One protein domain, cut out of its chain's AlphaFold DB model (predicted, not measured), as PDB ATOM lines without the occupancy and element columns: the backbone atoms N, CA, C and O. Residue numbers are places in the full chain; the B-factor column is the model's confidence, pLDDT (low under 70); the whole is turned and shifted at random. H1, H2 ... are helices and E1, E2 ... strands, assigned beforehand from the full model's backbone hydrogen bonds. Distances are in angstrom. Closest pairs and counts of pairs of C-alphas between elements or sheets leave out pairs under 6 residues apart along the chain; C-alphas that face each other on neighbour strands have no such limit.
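AT A GLANCE: This is residues 45 to 158 of the 296 residues of an uncharacterized protein of Bacillus mycoides (UniProt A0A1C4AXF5). A strongly twisted antiparallel sheet of six strands curls round one helix, H2, while the longer helix H1 stands off to one side, its residues 45 to 54 sticking out free. The printed part has 114 residues, with three named helices followed by six named strands; across the sheet the order is E1, E2, E3, E4, E5, E6, as along the chain. The class is mixed, helices and strands, and the whole is compact, with a radius of gyration of the C-alphas of 14.9 A and spans of 43 by 33 by 25 A.

HOW THE PARTS SIT: E1, residues 101 to 104, E2, 109 to 113, E3, 119 to 125, E4, 128 to 132, E5, 143 to 147, and E6, 152 to 157, form a meander, each strand the antiparallel neighbour of the one before and a hairpin with it. Within hydrogen-bond range are N 103 and O 111 of E1 and E2 at 2.8 A, N 120 and O 112 of E2 and E3 at 2.7 A, N 125 and O 128 of E3 and E4 at 2.8 A, N 129 and O 146 of E4 and E5 at 2.8 A, and N 157 and O 143 of E5 and E6 at 2.8 A. From edge strand E1 to edge strand E6 the strands' lines turn by 93 degrees. H2, residues 76 to 87, is on one face of the sheet, making two layers, helix over sheet. Its closest C-alphas to E1 are Glu 76 and Phe 102, 6.4 A, and to E6 Ile 85 and Lys 152, 6.6 A. H1, residues 45 to 63, and H3, residues 94 to 97, are not on the sheet, and the three helices are apart from one another. Every O i to N i+4 pair is within hydrogen-bond range in H1 and H2; H3 is too short for one.

IN THESE COORDINATES: E3 measures 19.3 A from first to last C-alpha, H2 16.0 A and H1 27.3 A. H1 begins at C-alpha 45 (-41.291, -38.953, -19.205), and E6 ends at C-alpha 157 (-24.074, -42.385, -36.255).

THE WHOLE: The C-alphas farthest apart, of Lys 64 and Lys 97, are 43.8 A apart. The printed part has no cut; the link from H1 to H2, 12 residues, is long. Mean pLDDT of the printed part is 70.9, with residues 46 to 71, 95 to 99, 114 to 119, 132 to 143 and 157 to 158 under 70.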
ATOM      1  N   ASP A  45     -41.311 -37.992 -20.317       70.81
ATOM      2  CA  ASP A  45     -41.291 -38.953 -19.205       70.81
ATOM      3  C   ASP A  45     -41.113 -40.401 -19.712       70.81
ATOM      4  O   ASP A  45     -40.393 -41.204 -19.111       70.81
ATOM      5  N   SER A  46     -41.728 -40.734 -20.853       64.75
ATOM      6  CA  SER A  46     -41.580 -42.036 -21.518       64.75
ATOM      7  C   SER A  46     -40.149 -42.271 -22.023       64.75
ATOM      8  O   SER A  46     -39.562 -43.337 -21.796       64.75
ATOM      9  N   LEU A  47     -39.552 -41.257 -22.655       56.25
ATOM     10  CA  LEU A  47     -38.167 -41.295 -23.126       56.25
ATOM     11  C   LEU A  47     -37.181 -41.419 -21.960       56.25
ATOM     12  O   LEU A  47     -36.250 -42.219 -22.023       56.25
ATOM     13  N   GLU A  48     -37.418 -40.702 -20.862       66.06
ATOM     14  CA  GLU A  48     -36.598 -40.774 -19.652       66.06
ATOM     15  C   GLU A  48     -36.623 -42.177 -19.030       66.06
ATOM     16  O   GLU A  48     -35.576 -42.741 -18.691       66.06
ATOM     17  N   LYS A  49     -37.805 -42.798 -18.944       68.06
ATOM     18  CA  LYS A  49     -37.939 -44.182 -18.472       68.06
ATOM     19  C   LYS A  49     -37.181 -45.162 -19.372       68.06
ATOM     20  O   LYS A  49     -36.438 -46.003 -18.866       68.06
ATOM     21  N   THR A  50     -37.328 -45.023 -20.688       58.16
ATOM     22  CA  THR A  50     -36.643 -45.875 -21.672       58.16
ATOM     23  C   THR A  50     -35.122 -45.735 -21.563       58.16
ATOM     24  O   THR A  50     -34.405 -46.734 -21.536       58.16
ATOM     25  N   ASN A  51     -34.620 -44.509 -21.399       57.00
ATOM     26  CA  ASN A  51     -33.194 -44.233 -21.240       57.00
ATOM     27  C   ASN A  51     -32.610 -44.869 -19.963       57.00
ATOM     28  O   ASN A  51     -31.526 -45.458 -19.979       57.00
ATOM     29  N   ASN A  52     -33.362 -44.826 -18.859       64.12
ATOM     30  CA  ASN A  52     -32.980 -45.480 -17.606       64.12
ATOM     31  C   ASN A  52     -32.917 -47.010 -17.738       64.12
ATOM     32  O   ASN A  52     -32.021 -47.650 -17.180       64.12
ATOM     33  N   GLU A  53     -33.850 -47.615 -18.473       61.72
ATOM     34  CA  GLU A  53     -33.842 -49.057 -18.737       61.72
ATOM     35  C   GLU A  53     -32.680 -49.473 -19.648       61.72
ATOM     36  O   GLU A  53     -32.015 -50.475 -19.371       61.72
ATOM     37  N   LEU A  54     -32.391 -48.696 -20.694       57.28
ATOM     38  CA  LEU A  54     -31.257 -48.942 -21.589       57.28
ATOM     39  C   LEU A  54     -29.923 -48.823 -20.852       57.28
ATOM     40  O   LEU A  54     -29.072 -49.697 -20.994       57.28
ATOM     41  N   THR A  55     -29.778 -47.819 -19.989       59.22
ATOM     42  CA  THR A  55     -28.578 -47.637 -19.158       59.22
ATOM     43  C   THR A  55     -28.314 -48.859 -18.277       59.22
ATOM     44  O   THR A  55     -27.189 -49.351 -18.208       59.22
ATOM     45  N   LYS A  56     -29.358 -49.407 -17.638       66.50
ATOM     46  CA  LYS A  56     -29.237 -50.631 -16.829       66.50
ATOM     47  C   LYS A  56     -28.835 -51.836 -17.678       66.50
ATOM     48  O   LYS A  56     -27.943 -52.575 -17.282       66.50
ATOM     49  N   LYS A  57     -29.443 -52.009 -18.856       64.88
ATOM     50  CA  LYS A  57     -29.095 -53.100 -19.781       64.88
ATOM     51  C   LYS A  57     -27.648 -53.009 -20.262       64.88
ATOM     52  O   LYS A  57     -26.987 -54.038 -20.343       64.88
ATOM     53  N   ILE A  58     -27.152 -51.803 -20.547       65.12
ATOM     54  CA  ILE A  58     -25.753 -51.572 -20.927       65.12
ATOM     55  C   ILE A  58     -24.830 -51.963 -19.773       65.12
ATOM     56  O   ILE A  58     -23.935 -52.777 -19.974       65.12
ATOM     57  N   ALA A  59     -25.097 -51.485 -18.556       63.12
ATOM     58  CA  ALA A  59     -24.301 -51.839 -17.382       63.12
ATOM     59  C   ALA A  59     -24.294 -53.359 -17.110       63.12
ATOM     60  O   ALA A  59     -23.244 -53.935 -16.820       63.12
ATOM     61  N   ASP A  60     -25.443 -54.026 -17.257       65.38
ATOM     62  CA  ASP A  60     -25.564 -55.478 -17.101       65.38
ATOM     63  C   ASP A  60     -24.779 -56.240 -18.178       65.38
ATOM     64  O   ASP A  60     -24.103 -57.223 -17.866       65.38
ATOM     65  N   LEU A  61     -24.845 -55.809 -19.441       62.88
ATOM     66  CA  LEU A  61     -24.094 -56.412 -20.547       62.88
ATOM     67  C   LEU A  61     -22.587 -56.189 -20.395       62.88
ATOM     68  O   LEU A  61     -21.813 -57.126 -20.569       62.88
ATOM     69  N   GLU A  62     -22.174 -54.989 -19.994       62.00
ATOM     70  CA  GLU A  62     -20.779 -54.670 -19.703       62.00
ATOM     71  C   GLU A  62     -20.236 -55.513 -18.545       62.00
ATOM     72  O   GLU A  62     -19.136 -56.045 -18.652       62.00
ATOM     73  N   SER A  63     -21.013 -55.721 -17.475       64.56
ATOM     74  CA  SER A  63     -20.598 -56.560 -16.338       64.56
ATOM     75  C   SER A  63     -20.375 -58.033 -16.705       64.56
ATOM     76  O   SER A  63     -19.639 -58.742 -16.019       64.56
ATOM     77  N   LYS A  64     -21.000 -58.496 -17.796       67.38
ATOM     78  CA  LYS A  64     -20.839 -59.848 -18.349       67.38
ATOM     79  C   LYS A  64     -19.648 -59.958 -19.300       67.38
ATOM     80  O   LYS A  64     -19.258 -61.066 -19.655       67.38
ATOM     81  N   THR A  65     -19.065 -58.833 -19.711       61.03
ATOM     82  CA  THR A  65     -17.810 -58.808 -20.464       61.03
ATOM     83  C   THR A  65     -16.636 -58.682 -19.495       61.03
ATOM     84  O   THR A  65     -16.639 -57.814 -18.632       61.03
ATOM     85  N   ASN A  66     -15.593 -59.507 -19.642       59.47
ATOM     86  CA  ASN A  66     -14.359 -59.451 -18.829       59.47
ATOM     87  C   ASN A  66     -13.511 -58.173 -19.074       59.47
ATOM     88  O   ASN A  66     -12.294 -58.188 -18.894       59.47
ATOM     89  N   LYS A  67     -14.115 -57.067 -19.529       61.81
ATOM     90  CA  LYS A  67     -13.437 -55.783 -19.719       61.81
ATOM     91  C   LYS A  67     -13.267 -55.106 -18.356       61.81
ATOM     92  O   LYS A  67     -14.231 -54.928 -17.618       61.81
ATOM     93  N   GLU A  68     -12.039 -54.713 -18.029       61.94
ATOM     94  CA  GLU A  68     -11.741 -53.966 -16.806       61.94
ATOM     95  C   GLU A  68     -12.526 -52.638 -16.805       61.94
ATOM     96  O   GLU A  68     -12.430 -51.833 -17.738       61.94
ATOM     97  N   GLN A  69     -13.362 -52.425 -15.785       58.56
ATOM     98  CA  GLN A  69     -14.085 -51.169 -15.598       58.56
ATOM     99  C   GLN A  69     -13.141 -50.148 -14.971       58.56
ATOM    100  O   GLN A  69     -12.796 -50.252 -13.792       58.56
ATOM    101  N   LYS A  70     -12.725 -49.156 -15.761       66.81
ATOM    102  CA  LYS A  70     -11.975 -48.007 -15.265       66.81
ATOM    103  C   LYS A  70     -12.949 -46.867 -15.031       66.81
ATOM    104  O   LYS A  70     -13.716 -46.482 -15.906       66.81
ATOM    105  N   THR A  71     -12.922 -46.309 -13.828       68.38
ATOM    106  CA  THR A  71     -13.727 -45.129 -13.521       68.38
ATOM    107  C   THR A  71     -13.035 -43.900 -14.097       68.38
ATOM    108  O   THR A  71     -12.029 -43.441 -13.556       68.38
ATOM    109  N   TYR A  72     -13.580 -43.360 -15.182       78.88
ATOM    110  CA  TYR A  72     -13.141 -42.087 -15.745       78.88
ATOM    111  C   TYR A  72     -13.866 -40.915 -15.075       78.88
ATOM    112  O   TYR A  72     -15.018 -41.027 -14.656       78.88
ATOM    113  N   LYS A  73     -13.180 -39.774 -14.987       86.12
ATOM    114  CA  LYS A  73     -13.774 -38.479 -14.647       86.12
ATOM    115  C   LYS A  73     -13.474 -37.508 -15.770       86.12
ATOM    116  O   LYS A  73     -12.332 -37.430 -16.215       86.12
ATOM    117  N   LEU A  74     -14.485 -36.767 -16.200       86.12
ATOM    118  CA  LEU A  74     -14.333 -35.760 -17.230       86.12
ATOM    119  C   LEU A  74     -13.638 -34.532 -16.636       86.12
ATOM    120  O   LEU A  74     -14.209 -33.761 -15.858       86.12
ATOM    121  N   ASP A  75     -12.367 -34.394 -16.982       89.81
ATOM    122  CA  ASP A  75     -11.540 -33.218 -16.770       89.81
ATOM    123  C   ASP A  75     -10.996 -32.725 -18.118       89.81
ATOM    124  O   ASP A  75     -11.197 -33.358 -19.157       89.81
ATOM    125  N   GLU A  76     -10.317 -31.579 -18.118       87.94
ATOM    126  CA  GLU A  76      -9.773 -31.007 -19.352       87.94
ATOM    127  C   GLU A  76      -8.775 -31.958 -20.025       87.94
ATOM    128  O   GLU A  76      -8.764 -32.086 -21.245       87.94
ATOM    129  N   LYS A  77      -7.978 -32.698 -19.245       91.31
ATOM    130  CA  LYS A  77      -7.009 -33.664 -19.777       91.31
ATOM    131  C   LYS A  77      -7.704 -34.785 -20.551       91.31
ATOM    132  O   LYS A  77      -7.271 -35.129 -21.651       91.31
ATOM    133  N   LEU A  78      -8.770 -35.354 -19.996       89.81
ATOM    134  CA  LEU A  78      -9.565 -36.377 -20.656       89.81
ATOM    135  C   LEU A  78     -10.350 -35.794 -21.835       89.81
ATOM    136  O   LEU A  78     -10.411 -36.437 -22.875       89.81
ATOM    137  N   ALA A  79     -10.878 -34.573 -21.721       88.00
ATOM    138  CA  ALA A  79     -11.563 -33.893 -22.819       88.00
ATOM    139  C   ALA A  79     -10.634 -33.676 -24.025       88.00
ATOM    140  O   ALA A  79     -11.008 -34.009 -25.146       88.00
ATOM    141  N   LYS A  80      -9.389 -33.231 -23.805       89.44
ATOM    142  CA  LYS A  80      -8.354 -33.137 -24.851       89.44
ATOM    143  C   LYS A  80      -8.075 -34.476 -25.514       89.44
ATOM    144  O   LYS A  80      -7.930 -34.554 -26.732       89.44
ATOM    145  N   LYS A  81      -7.996 -35.537 -24.709       89.06
ATOM    146  CA  LYS A  81      -7.753 -36.894 -25.198       89.06
ATOM    147  C   LYS A  81      -8.917 -37.392 -26.053       89.06
ATOM    148  O   LYS A  81      -8.689 -37.849 -27.165       89.06
ATOM    149  N   ILE A  82     -10.149 -37.240 -25.568       87.00
ATOM    150  CA  ILE A  82     -11.374 -37.557 -26.314       87.00
ATOM    151  C   ILE A  82     -11.409 -36.764 -27.621       87.00
ATOM    152  O   ILE A  82     -11.662 -37.347 -28.668       87.00
ATOM    153  N   TYR A  83     -11.082 -35.471 -27.583       84.75
ATOM    154  CA  TYR A  83     -11.042 -34.613 -28.764       84.75
ATOM    155  C   TYR A  83      -9.961 -35.026 -29.773       84.75
ATOM    156  O   TYR A  83     -10.203 -35.016 -30.975       84.75
ATOM    157  N   SER A  84      -8.791 -35.450 -29.293       83.69
ATOM    158  CA  SER A  84      -7.708 -35.966 -30.142       83.69
ATOM    159  C   SER A  84      -8.128 -37.257 -30.852       83.69
ATOM    160  O   SER A  84      -7.939 -37.395 -32.057       83.69
ATOM    161  N   ILE A  85      -8.769 -38.179 -30.120       82.06
ATOM    162  CA  ILE A  85      -9.326 -39.417 -30.688       82.06
ATOM    163  C   ILE A  85     -10.429 -39.084 -31.699       82.06
ATOM    164  O   ILE A  85     -10.458 -39.642 -32.790       82.06
ATOM    165  N   TYR A  86     -11.308 -38.144 -31.352       79.75
ATOM    166  CA  TYR A  86     -12.394 -37.672 -32.205       79.75
ATOM    167  C   TYR A  86     -11.898 -37.089 -33.538       79.75
ATOM    168  O   TYR A  86     -12.457 -37.417 -34.584       79.75
ATOM    169  N   LYS A  87     -10.849 -36.254 -33.502       77.44
ATOM    170  CA  LYS A  87     -10.211 -35.654 -34.687       77.44
ATOM    171  C   LYS A  87      -9.278 -36.610 -35.437       77.44
ATOM    172  O   LYS A  87      -8.812 -36.261 -36.512       77.44
ATOM    173  N   GLY A  88      -8.965 -37.780 -34.874       77.00
ATOM    174  CA  GLY A  88      -8.004 -38.721 -35.458       77.00
ATOM    175  C   GLY A  88      -6.548 -38.235 -35.428       77.00
ATOM    176  O   GLY A  88      -5.696 -38.806 -36.104       77.00
ATOM    177  N   SER A  89      -6.237 -37.200 -34.643       76.25
ATOM    178  CA  SER A  89      -4.915 -36.565 -34.588       76.25
ATOM    179  C   SER A  89      -4.461 -36.349 -33.142       76.25
ATOM    180  O   SER A  89      -5.291 -35.978 -32.309       76.25
ATOM    181  N   PRO A  90      -3.160 -36.502 -32.818       81.69
ATOM    182  CA  PRO A  90      -2.638 -36.169 -31.495       81.69
ATOM    183  C   PRO A  90      -2.938 -34.719 -31.098       81.69
ATOM    184  O   PRO A  90      -3.066 -33.844 -31.955       81.69
ATOM    185  N   TRP A  91      -3.001 -34.458 -29.791       80.75
ATOM    186  CA  TRP A  91      -3.193 -33.105 -29.277       80.75
ATOM    187  C   TRP A  91      -2.119 -32.143 -29.811       80.75
ATOM    188  O   TRP A  91      -0.925 -32.419 -29.690       80.75
ATOM    189  N   ASN A  92      -2.554 -30.996 -30.337       78.12
ATOM    190  CA  ASN A  92      -1.707 -29.877 -30.740       78.12
ATOM    191  C   ASN A  92      -2.232 -28.586 -30.084       78.12
ATOM    192  O   ASN A  92      -3.428 -28.307 -30.120       78.12
ATOM    193  N   ASP A  93      -1.347 -27.770 -29.511       77.94
ATOM    194  CA  ASP A  93      -1.710 -26.489 -28.892       77.94
ATOM    195  C   ASP A  93      -2.259 -25.461 -29.894       77.94
ATOM    196  O   ASP A  93      -2.919 -24.498 -29.498       77.94
ATOM    197  N   ASP A  94      -2.077 -25.681 -31.197       72.75
ATOM    198  CA  ASP A  94      -2.768 -24.917 -32.236       72.75
ATOM    199  C   ASP A  94      -4.298 -25.076 -32.170       72.75
ATOM    200  O   ASP A  94      -5.013 -24.168 -32.595       72.75
ATOM    201  N   PHE A  95      -4.828 -26.140 -31.546       68.88
ATOM    202  CA  PHE A  95      -6.266 -26.254 -31.274       68.88
ATOM    203  C   PHE A  95      -6.776 -25.109 -30.393       68.88
ATOM    204  O   PHE A  95      -7.841 -24.558 -30.664       68.88
ATOM    205  N   TYR A  96      -6.002 -24.670 -29.392       66.38
ATOM    206  CA  TYR A  96      -6.376 -23.496 -28.598       66.38
ATOM    207  C   TYR A  96      -6.393 -22.219 -29.435       66.38
ATOM    208  O   TYR A  96      -7.269 -21.374 -29.258       66.38
ATOM    209  N   LYS A  97      -5.459 -22.085 -30.383       63.53
ATOM    210  CA  LYS A  97      -5.429 -20.949 -31.316       63.53
ATOM    211  C   LYS A  97      -6.627 -20.967 -32.275       63.53
ATOM    212  O   LYS A  97      -7.078 -19.900 -32.681       63.53
ATOM    213  N   GLY A  98      -7.176 -22.150 -32.563       62.44
ATOM    214  CA  GLY A  98      -8.445 -22.363 -33.275       62.44
ATOM    215  C   GLY A  98      -9.708 -22.120 -32.433       62.44
ATOM    216  O   GLY A  98     -10.820 -22.373 -32.886       62.44
ATOM    217  N   GLY A  99      -9.580 -21.624 -31.197       69.31
ATOM    218  CA  GLY A  99     -10.733 -21.355 -30.335       69.31
ATOM    219  C   GLY A  99     -11.282 -22.599 -29.637       69.31
ATOM    220  O   GLY A  99     -12.447 -22.606 -29.234       69.31
ATOM    221  N   TRP A 100     -10.458 -23.642 -29.479       84.50
ATOM    222  CA  TRP A 100     -10.822 -24.786 -28.654       84.50
ATOM    223  C   TRP A 100     -11.025 -24.360 -27.197       84.50
ATOM    224  O   TRP A 100     -10.129 -23.773 -26.584       84.50
ATOM    225  N   THR A 101     -12.175 -24.698 -26.620       82.31
ATOM    226  CA  THR A 101     -12.422 -24.580 -25.181       82.31
ATOM    227  C   THR A 101     -13.155 -25.808 -24.661       82.31
ATOM    228  O   THR A 101     -13.897 -26.462 -25.395       82.31
ATOM    229  N   PHE A 102     -12.958 -26.112 -23.379       86.75
ATOM    230  CA  PHE A 102     -13.711 -27.139 -22.678       86.75
ATOM    231  C   PHE A 102     -14.420 -26.537 -21.470       86.75
ATOM    232  O   PHE A 102     -13.786 -26.026 -20.546       86.75
ATOM    233  N   THR A 103     -15.744 -26.644 -21.463       84.12
ATOM    234  CA  THR A 103     -16.585 -26.274 -20.327       84.12
ATOM    235  C   THR A 103     -17.062 -27.543 -19.638       84.12
ATOM    236  O   THR A 103     -17.858 -28.307 -20.185       84.12
ATOM    237  N   LYS A 104     -16.577 -27.783 -18.418       87.75
ATOM    238  CA  LYS A 104     -17.036 -28.899 -17.590       87.75
ATOM    239  C   LYS A 104     -18.416 -28.588 -17.012       87.75
ATOM    240  O   LYS A 104     -18.575 -27.587 -16.322       87.75
ATOM    241  N   GLU A 105     -19.375 -29.488 -17.218       80.81
ATOM    242  CA  GLU A 105     -20.679 -29.427 -16.548       80.81
ATOM    243  C   GLU A 105     -20.731 -30.342 -15.316       80.81
ATOM    244  O   GLU A 105     -21.276 -29.977 -14.278       80.81
ATOM    245  N   SER A 106     -20.154 -31.543 -15.408       81.12
ATOM    246  CA  SER A 106     -20.086 -32.519 -14.318       81.12
ATOM    247  C   SER A 106     -18.890 -33.463 -14.491       81.12
ATOM    248  O   SER A 106     -18.141 -33.369 -15.461       81.12
ATOM    249  N   ASP A 107     -18.698 -34.410 -13.567       81.56
ATOM    250  CA  ASP A 107     -17.678 -35.465 -13.703       81.56
ATOM    251  C   ASP A 107     -17.935 -36.413 -14.889       81.56
ATOM    252  O   ASP A 107     -17.055 -37.198 -15.230       81.56
ATOM    253  N   THR A 108     -19.106 -36.353 -15.526       78.31
ATOM    254  CA  THR A 108     -19.472 -37.208 -16.663       78.31
ATOM    255  C   THR A 108     -19.990 -36.429 -17.867       78.31
ATOM    256  O   THR A 108     -20.334 -37.047 -18.868       78.31
ATOM    257  N   LYS A 109     -20.054 -35.096 -17.799       77.88
ATOM    258  CA  LYS A 109     -20.603 -34.256 -18.864       77.88
ATOM    259  C   LYS A 109     -19.799 -32.975 -19.040       77.88
ATOM    260  O   LYS A 109     -19.395 -32.337 -18.067       77.88
ATOM    261  N   GLY A 110     -19.601 -32.571 -20.283       76.31
ATOM    262  CA  GLY A 110     -19.032 -31.272 -20.611       76.31
ATOM    263  C   GLY A 110     -19.283 -30.911 -22.062       76.31
ATOM    264  O   GLY A 110     -19.865 -31.691 -22.810       76.31
ATOM    265  N   ILE A 111     -18.850 -29.721 -22.441       78.69
ATOM    266  CA  ILE A 111     -18.996 -29.188 -23.791       78.69
ATOM    267  C   ILE A 111     -17.607 -28.828 -24.289       78.69
ATOM    268  O   ILE A 111     -16.880 -28.091 -23.620       78.69
ATOM    269  N   ILE A 112     -17.247 -29.340 -25.460       77.38
ATOM    270  CA  ILE A 112     -16.127 -28.816 -26.232       77.38
ATOM    271  C   ILE A 112     -16.673 -27.806 -27.229       77.38
ATOM    272  O   ILE A 112     -17.672 -28.058 -27.889       77.38
ATOM    273  N   THR A 113     -16.019 -26.663 -27.360       74.31
ATOM    274  CA  THR A 113     -16.234 -25.755 -28.488       74.31
ATOM    275  C   THR A 113     -14.950 -25.709 -29.287       74.31
ATOM    276  O   THR A 113     -13.891 -25.587 -28.684       74.31
ATOM    277  N   ALA A 114     -15.019 -25.772 -30.608       66.38
ATOM    278  CA  ALA A 114     -13.875 -25.569 -31.489       66.38
ATOM    279  C   ALA A 114     -14.359 -24.864 -32.763       66.38
ATOM    280  O   ALA A 114     -15.503 -25.068 -33.146       66.38
ATOM    281  N   ASP A 115     -13.520 -24.020 -33.372       52.97
ATOM    282  CA  ASP A 115     -13.757 -23.344 -34.656       52.97
ATOM    283  C   ASP A 115     -15.142 -22.672 -34.830       52.97
ATOM    284  O   ASP A 115     -16.063 -23.235 -35.401       52.97
ATOM    285  N   ARG A 116     -15.269 -21.407 -34.397       45.06
ATOM    286  CA  ARG A 116     -16.311 -20.413 -34.785       45.06
ATOM    287  C   ARG A 116     -17.800 -20.843 -34.853       45.06
ATOM    288  O   ARG A 116     -18.599 -20.063 -35.363       45.06
ATOM    289  N   GLY A 117     -18.220 -21.955 -34.253       48.28
ATOM    290  CA  GLY A 117     -19.642 -22.238 -34.014       48.28
ATOM    291  C   GLY A 117     -19.947 -23.696 -33.670       48.28
ATOM    292  O   GLY A 117     -19.330 -24.598 -34.213       48.28
ATOM    293  N   GLY A 118     -20.927 -23.903 -32.781       55.53
ATOM    294  CA  GLY A 118     -21.441 -25.223 -32.388       55.53
ATOM    295  C   GLY A 118     -20.735 -25.817 -31.165       55.53
ATOM    296  O   GLY A 118     -19.574 -26.214 -31.212       55.53
ATOM    297  N   GLY A 119     -21.431 -25.877 -30.027       64.50
ATOM    298  CA  GLY A 119     -20.959 -26.661 -28.884       64.50
ATOM    299  C   GLY A 119     -21.101 -28.152 -29.184       64.50
ATOM    300  O   GLY A 119     -22.132 -28.579 -29.702       64.50
ATOM    301  N   GLN A 120     -20.083 -28.936 -28.841       74.12
ATOM    302  CA  GLN A 120     -20.047 -30.391 -28.942       74.12
ATOM    303  C   GLN A 120     -20.189 -31.006 -27.540       74.12
ATOM    304  O   GLN A 120     -19.219 -31.041 -26.772       74.12
ATOM    305  N   PRO A 121     -21.395 -31.460 -27.156       73.62
ATOM    306  CA  PRO A 121     -21.602 -32.178 -25.908       73.62
ATOM    307  C   PRO A 121     -20.786 -33.472 -25.845       73.62
ATOM    308  O   PRO A 121     -20.757 -34.246 -26.803       73.62
ATOM    309  N   ILE A 122     -20.192 -33.734 -24.683       78.88
ATOM    310  CA  ILE A 122     -19.497 -34.977 -24.346       78.88
ATOM    311  C   ILE A 122     -20.151 -35.607 -23.127       78.88
ATOM    312  O   ILE A 122     -20.353 -34.939 -22.111       78.88
ATOM    313  N   TYR A 123     -20.404 -36.912 -23.207       75.12
ATOM    314  CA  TYR A 123     -20.926 -37.720 -22.111       75.12
ATOM    315  C   TYR A 123     -20.028 -38.924 -21.849       75.12
ATOM    316  O   TYR A 123     -19.695 -39.667 -22.769       75.12
ATOM    317  N   LEU A 124     -19.670 -39.145 -20.587       75.38
ATOM    318  CA  LEU A 124     -19.014 -40.368 -20.141       75.38
ATOM    319  C   LEU A 124     -20.059 -41.402 -19.725       75.38
ATOM    320  O   LEU A 124     -20.878 -41.156 -18.836       75.38
ATOM    321  N   LEU A 125     -19.980 -42.577 -20.337       72.81
ATOM    322  CA  LEU A 125     -20.764 -43.764 -20.027       72.81
ATOM    323  C   LEU A 125     -19.794 -44.893 -19.681       72.81
ATOM    324  O   LEU A 125     -19.327 -45.599 -20.568       72.81
ATOM    325  N   SER A 126     -19.483 -45.072 -18.392       73.88
ATOM    326  CA  SER A 126     -18.562 -46.131 -17.946       73.88
ATOM    327  C   SER A 126     -17.185 -45.975 -18.629       73.88
ATOM    328  O   SER A 126     -16.511 -44.963 -18.429       73.88
ATOM    329  N   ASN A 127     -16.791 -46.935 -19.466       77.31
ATOM    330  CA  ASN A 127     -15.553 -46.922 -20.248       77.31
ATOM    331  C   ASN A 127     -15.675 -46.187 -21.596       77.31
ATOM    332  O   ASN A 127     -14.733 -46.223 -22.384       77.31
ATOM    333  N   TYR A 128     -16.811 -45.558 -21.890       78.19
ATOM    334  CA  TYR A 128     -17.083 -44.936 -23.180       78.19
ATOM    335  C   TYR A 128     -17.260 -43.424 -23.062       78.19
ATOM    336  O   TYR A 128     -17.792 -42.920 -22.074       78.19
ATOM    337  N   ALA A 129     -16.841 -42.698 -24.094       81.50
ATOM    338  CA  ALA A 129     -17.183 -41.299 -24.299       81.50
ATOM    339  C   ALA A 129     -18.061 -41.159 -25.540       81.50
ATOM    340  O   ALA A 129     -17.769 -41.731 -26.586       81.50
ATOM    341  N   VAL A 130     -19.129 -40.387 -25.417       76.56
ATOM    342  CA  VAL A 130     -20.063 -40.082 -26.495       76.56
ATOM    343  C   VAL A 130     -19.925 -38.607 -26.818       76.56
ATOM    344  O   VAL A 130     -20.103 -37.783 -25.923       76.56
ATOM    345  N   ILE A 131     -19.602 -38.281 -28.067       77.69
ATOM    346  CA  ILE A 131     -19.489 -36.901 -28.551       77.69
ATOM    347  C   ILE A 131     -20.514 -36.644 -29.652       77.69
ATOM    348  O   ILE A 131     -20.716 -37.491 -30.524       77.69
ATOM    349  N   PHE A 132     -21.164 -35.484 -29.574       67.56
ATOM    350  CA  PHE A 132     -22.159 -35.019 -30.535       67.56
ATOM    351  C   PHE A 132     -21.593 -33.852 -31.339       67.56
ATOM    352  O   PHE A 132     -21.207 -32.832 -30.766       67.56
ATOM    353  N   GLU A 133     -21.579 -33.980 -32.658       63.88
ATOM    354  CA  GLU A 133     -21.279 -32.883 -33.568       63.88
ATOM    355  C   GLU A 133     -22.573 -32.138 -33.888       63.88
ATOM    356  O   GLU A 133     -23.496 -32.709 -34.462       63.88
ATOM    357  N   THR A 134     -22.678 -30.875 -33.482       53.66
ATOM    358  CA  THR A 134     -23.791 -30.023 -33.906       53.66
ATOM    359  C   THR A 134     -23.463 -29.480 -35.297       53.66
ATOM    360  O   THR A 134     -22.511 -28.722 -35.461       53.66
ATOM    361  N   GLY A 135     -24.199 -29.929 -36.317       45.53
ATOM    362  CA  GLY A 135     -24.093 -29.377 -37.670       45.53
ATOM    363  C   GLY A 135     -24.521 -27.906 -37.696       45.53
ATOM    364  O   GLY A 135     -25.332 -27.481 -36.873       45.53
ATOM    365  N   LEU A 136     -23.969 -27.121 -38.628       38.78
ATOM    366  CA  LEU A 136     -24.284 -25.691 -38.770       38.78
ATOM    367  C   LEU A 136     -25.634 -25.405 -39.454       38.78
ATOM    368  O   LEU A 136     -26.086 -24.272 -39.395       38.78
ATOM    369  N   GLU A 137     -26.305 -26.402 -40.024       38.03
ATOM    370  CA  GLU A 137     -27.612 -26.301 -40.691       38.03
ATOM    371  C   GLU A 137     -28.280 -27.680 -40.631       38.03
ATOM    372  O   GLU A 137     -27.586 -28.649 -40.942       38.03
ATOM    373  N   ASP A 138     -29.548 -27.741 -40.180       34.41
ATOM    374  CA  ASP A 138     -30.619 -28.781 -40.191       34.41
ATOM    375  C   ASP A 138     -30.305 -30.280 -40.449       34.41
ATOM    376  O   ASP A 138     -31.195 -31.102 -40.674       34.41
ATOM    377  N   SER A 139     -29.051 -30.693 -40.345       41.59
ATOM    378  CA  SER A 139     -28.548 -32.043 -40.544       41.59
ATOM    379  C   SER A 139     -28.398 -32.733 -39.193       41.59
ATOM    380  O   SER A 139     -27.940 -32.147 -38.208       41.59
ATOM    381  N   MET A 140     -28.820 -34.000 -39.129       43.12
ATOM    382  CA  MET A 140     -28.659 -34.819 -37.929       43.12
ATOM    383  C   MET A 140     -27.171 -34.888 -37.567       43.12
ATOM    384  O   MET A 140     -26.370 -35.436 -38.320       43.12
ATOM    385  N   GLY A 141     -26.819 -34.317 -36.416       56.41
ATOM    386  CA  GLY A 141     -25.451 -34.275 -35.915       56.41
ATOM    387  C   GLY A 141     -24.771 -35.645 -35.866       56.41
ATOM    388  O   GLY A 141     -25.421 -36.653 -35.576       56.41
ATOM    389  N   GLN A 142     -23.461 -35.690 -36.130       62.41
ATOM    390  CA  GLN A 142     -22.702 -36.936 -36.036       62.41
ATOM    391  C   GLN A 142     -22.497 -37.322 -34.568       62.41
ATOM    392  O   GLN A 142     -21.994 -36.542 -33.760       62.41
ATOM    393  N   LEU A 143     -22.867 -38.550 -34.216       69.44
ATOM    394  CA  LEU A 143     -22.562 -39.174 -32.935       69.44
ATOM    395  C   LEU A 143     -21.316 -40.034 -33.099       69.44
ATOM    396  O   LEU A 143     -21.288 -40.881 -33.986       69.44
ATOM    397  N   LYS A 144     -20.331 -39.913 -32.212       75.19
ATOM    398  CA  LYS A 144     -19.229 -40.886 -32.130       75.19
ATOM    399  C   LYS A 144     -19.138 -41.469 -30.726       75.19
ATOM    400  O   LYS A 144     -19.210 -40.738 -29.739       75.19
ATOM    401  N   ILE A 145     -18.971 -42.789 -30.648       76.62
ATOM    402  CA  ILE A 145     -18.757 -43.538 -29.407       76.62
ATOM    403  C   ILE A 145     -17.298 -43.975 -29.359       76.62
ATOM    404  O   ILE A 145     -16.833 -44.718 -30.219       76.62
ATOM    405  N   ILE A 146     -16.575 -43.528 -28.340       79.12
ATOM    406  CA  ILE A 146     -15.154 -43.795 -28.130       79.12
ATOM    407  C   ILE A 146     -14.999 -44.747 -26.948       79.12
ATOM    408  O   ILE A 146     -15.457 -44.437 -25.854       79.12
ATOM    409  N   ASP A 147     -14.322 -45.879 -27.138       81.25
ATOM    410  CA  ASP A 147     -13.876 -46.749 -26.044       81.25
ATOM    411  C   ASP A 147     -12.593 -46.156 -25.441       81.25
ATOM    412  O   ASP A 147     -11.548 -46.104 -26.088       81.25
ATOM    413  N   LEU A 148     -12.666 -45.692 -24.195       81.69
ATOM    414  CA  LEU A 148     -11.574 -45.019 -23.486       81.69
ATOM    415  C   LEU A 148     -10.470 -45.972 -23.015       81.69
ATOM    416  O   LEU A 148      -9.387 -45.505 -22.647       81.69
ATOM    417  N   ASN A 149     -10.723 -47.284 -23.000       81.12
ATOM    418  CA  ASN A 149      -9.699 -48.282 -22.704       81.12
ATOM    419  C   ASN A 149      -8.826 -48.551 -23.930       81.12
ATOM    420  O   ASN A 149      -7.623 -48.754 -23.785       81.12
ATOM    421  N   THR A 150      -9.436 -48.581 -25.118       80.44
ATOM    422  CA  THR A 150      -8.726 -48.842 -26.383       80.44
ATOM    423  C   THR A 150      -8.359 -47.580 -27.154       80.44
ATOM    424  O   THR A 150      -7.574 -47.662 -28.094       80.44
ATOM    425  N   GLU A 151      -8.897 -46.432 -26.741       83.88
ATOM    426  CA  GLU A 151      -8.699 -45.114 -27.353       83.88
ATOM    427  C   GLU A 151      -9.141 -45.063 -28.821       83.88
ATOM    428  O   GLU A 151      -8.521 -44.406 -29.654       83.88
ATOM    429  N   LYS A 152     -10.225 -45.774 -29.145       79.50
ATOM    430  CA  LYS A 152     -10.750 -45.905 -30.510       79.50
ATOM    431  C   LYS A 152     -12.220 -45.531 -30.577       79.50
ATOM    432  O   LYS A 152     -12.980 -45.822 -29.655       79.50
ATOM    433  N   ILE A 153     -12.621 -44.950 -31.703       78.00
ATOM    434  CA  ILE A 153     -14.033 -44.850 -32.079       78.00
ATOM    435  C   ILE A 153     -14.515 -46.272 -32.387       78.00
ATOM    436  O   ILE A 153     -13.927 -46.961 -33.219       78.00
ATOM    437  N   ILE A 154     -15.539 -46.729 -31.673       78.56
ATOM    438  CA  ILE A 154     -16.114 -48.074 -31.819       78.56
ATOM    439  C   ILE A 154     -17.453 -48.070 -32.550       78.56
ATOM    440  O   ILE A 154     -17.867 -49.109 -33.056       78.56
ATOM    441  N   ASP A 155     -18.125 -46.922 -32.594       71.25
ATOM    442  CA  ASP A 155     -19.358 -46.748 -33.346       71.25
ATOM    443  C   ASP A 155     -19.543 -45.274 -33.704       71.25
ATOM    444  O   ASP A 155     -19.033 -44.381 -33.015       71.25
ATOM    445  N   GLN A 156     -20.285 -45.029 -34.775       72.31
ATOM    446  CA  GLN A 156     -20.639 -43.687 -35.208       72.31
ATOM    447  C   GLN A 156     -22.018 -43.671 -35.863       72.31
ATOM    448  O   GLN A 156     -22.416 -44.635 -36.519       72.31
ATOM    449  N   TYR A 157     -22.753 -42.578 -35.676       58.19
ATOM    450  CA  TYR A 157     -24.074 -42.385 -36.255       58.19
ATOM    451  C   TYR A 157     -24.164 -41.039 -36.992       58.19
ATOM    452  O   TYR A 157     -23.733 -40.042 -36.420       58.19
ATOM    453  N   PRO A 158     -24.757 -40.978 -38.200       57.59
ATOM    454  CA  PRO A 158     -25.206 -42.117 -39.005       57.59
ATOM    455  C   PRO A 158     -24.041 -43.054 -39.348       57.59
ATOM    456  O   PRO A 158     -22.889 -42.631 -39.446       57.59
TER     457      PRO A 158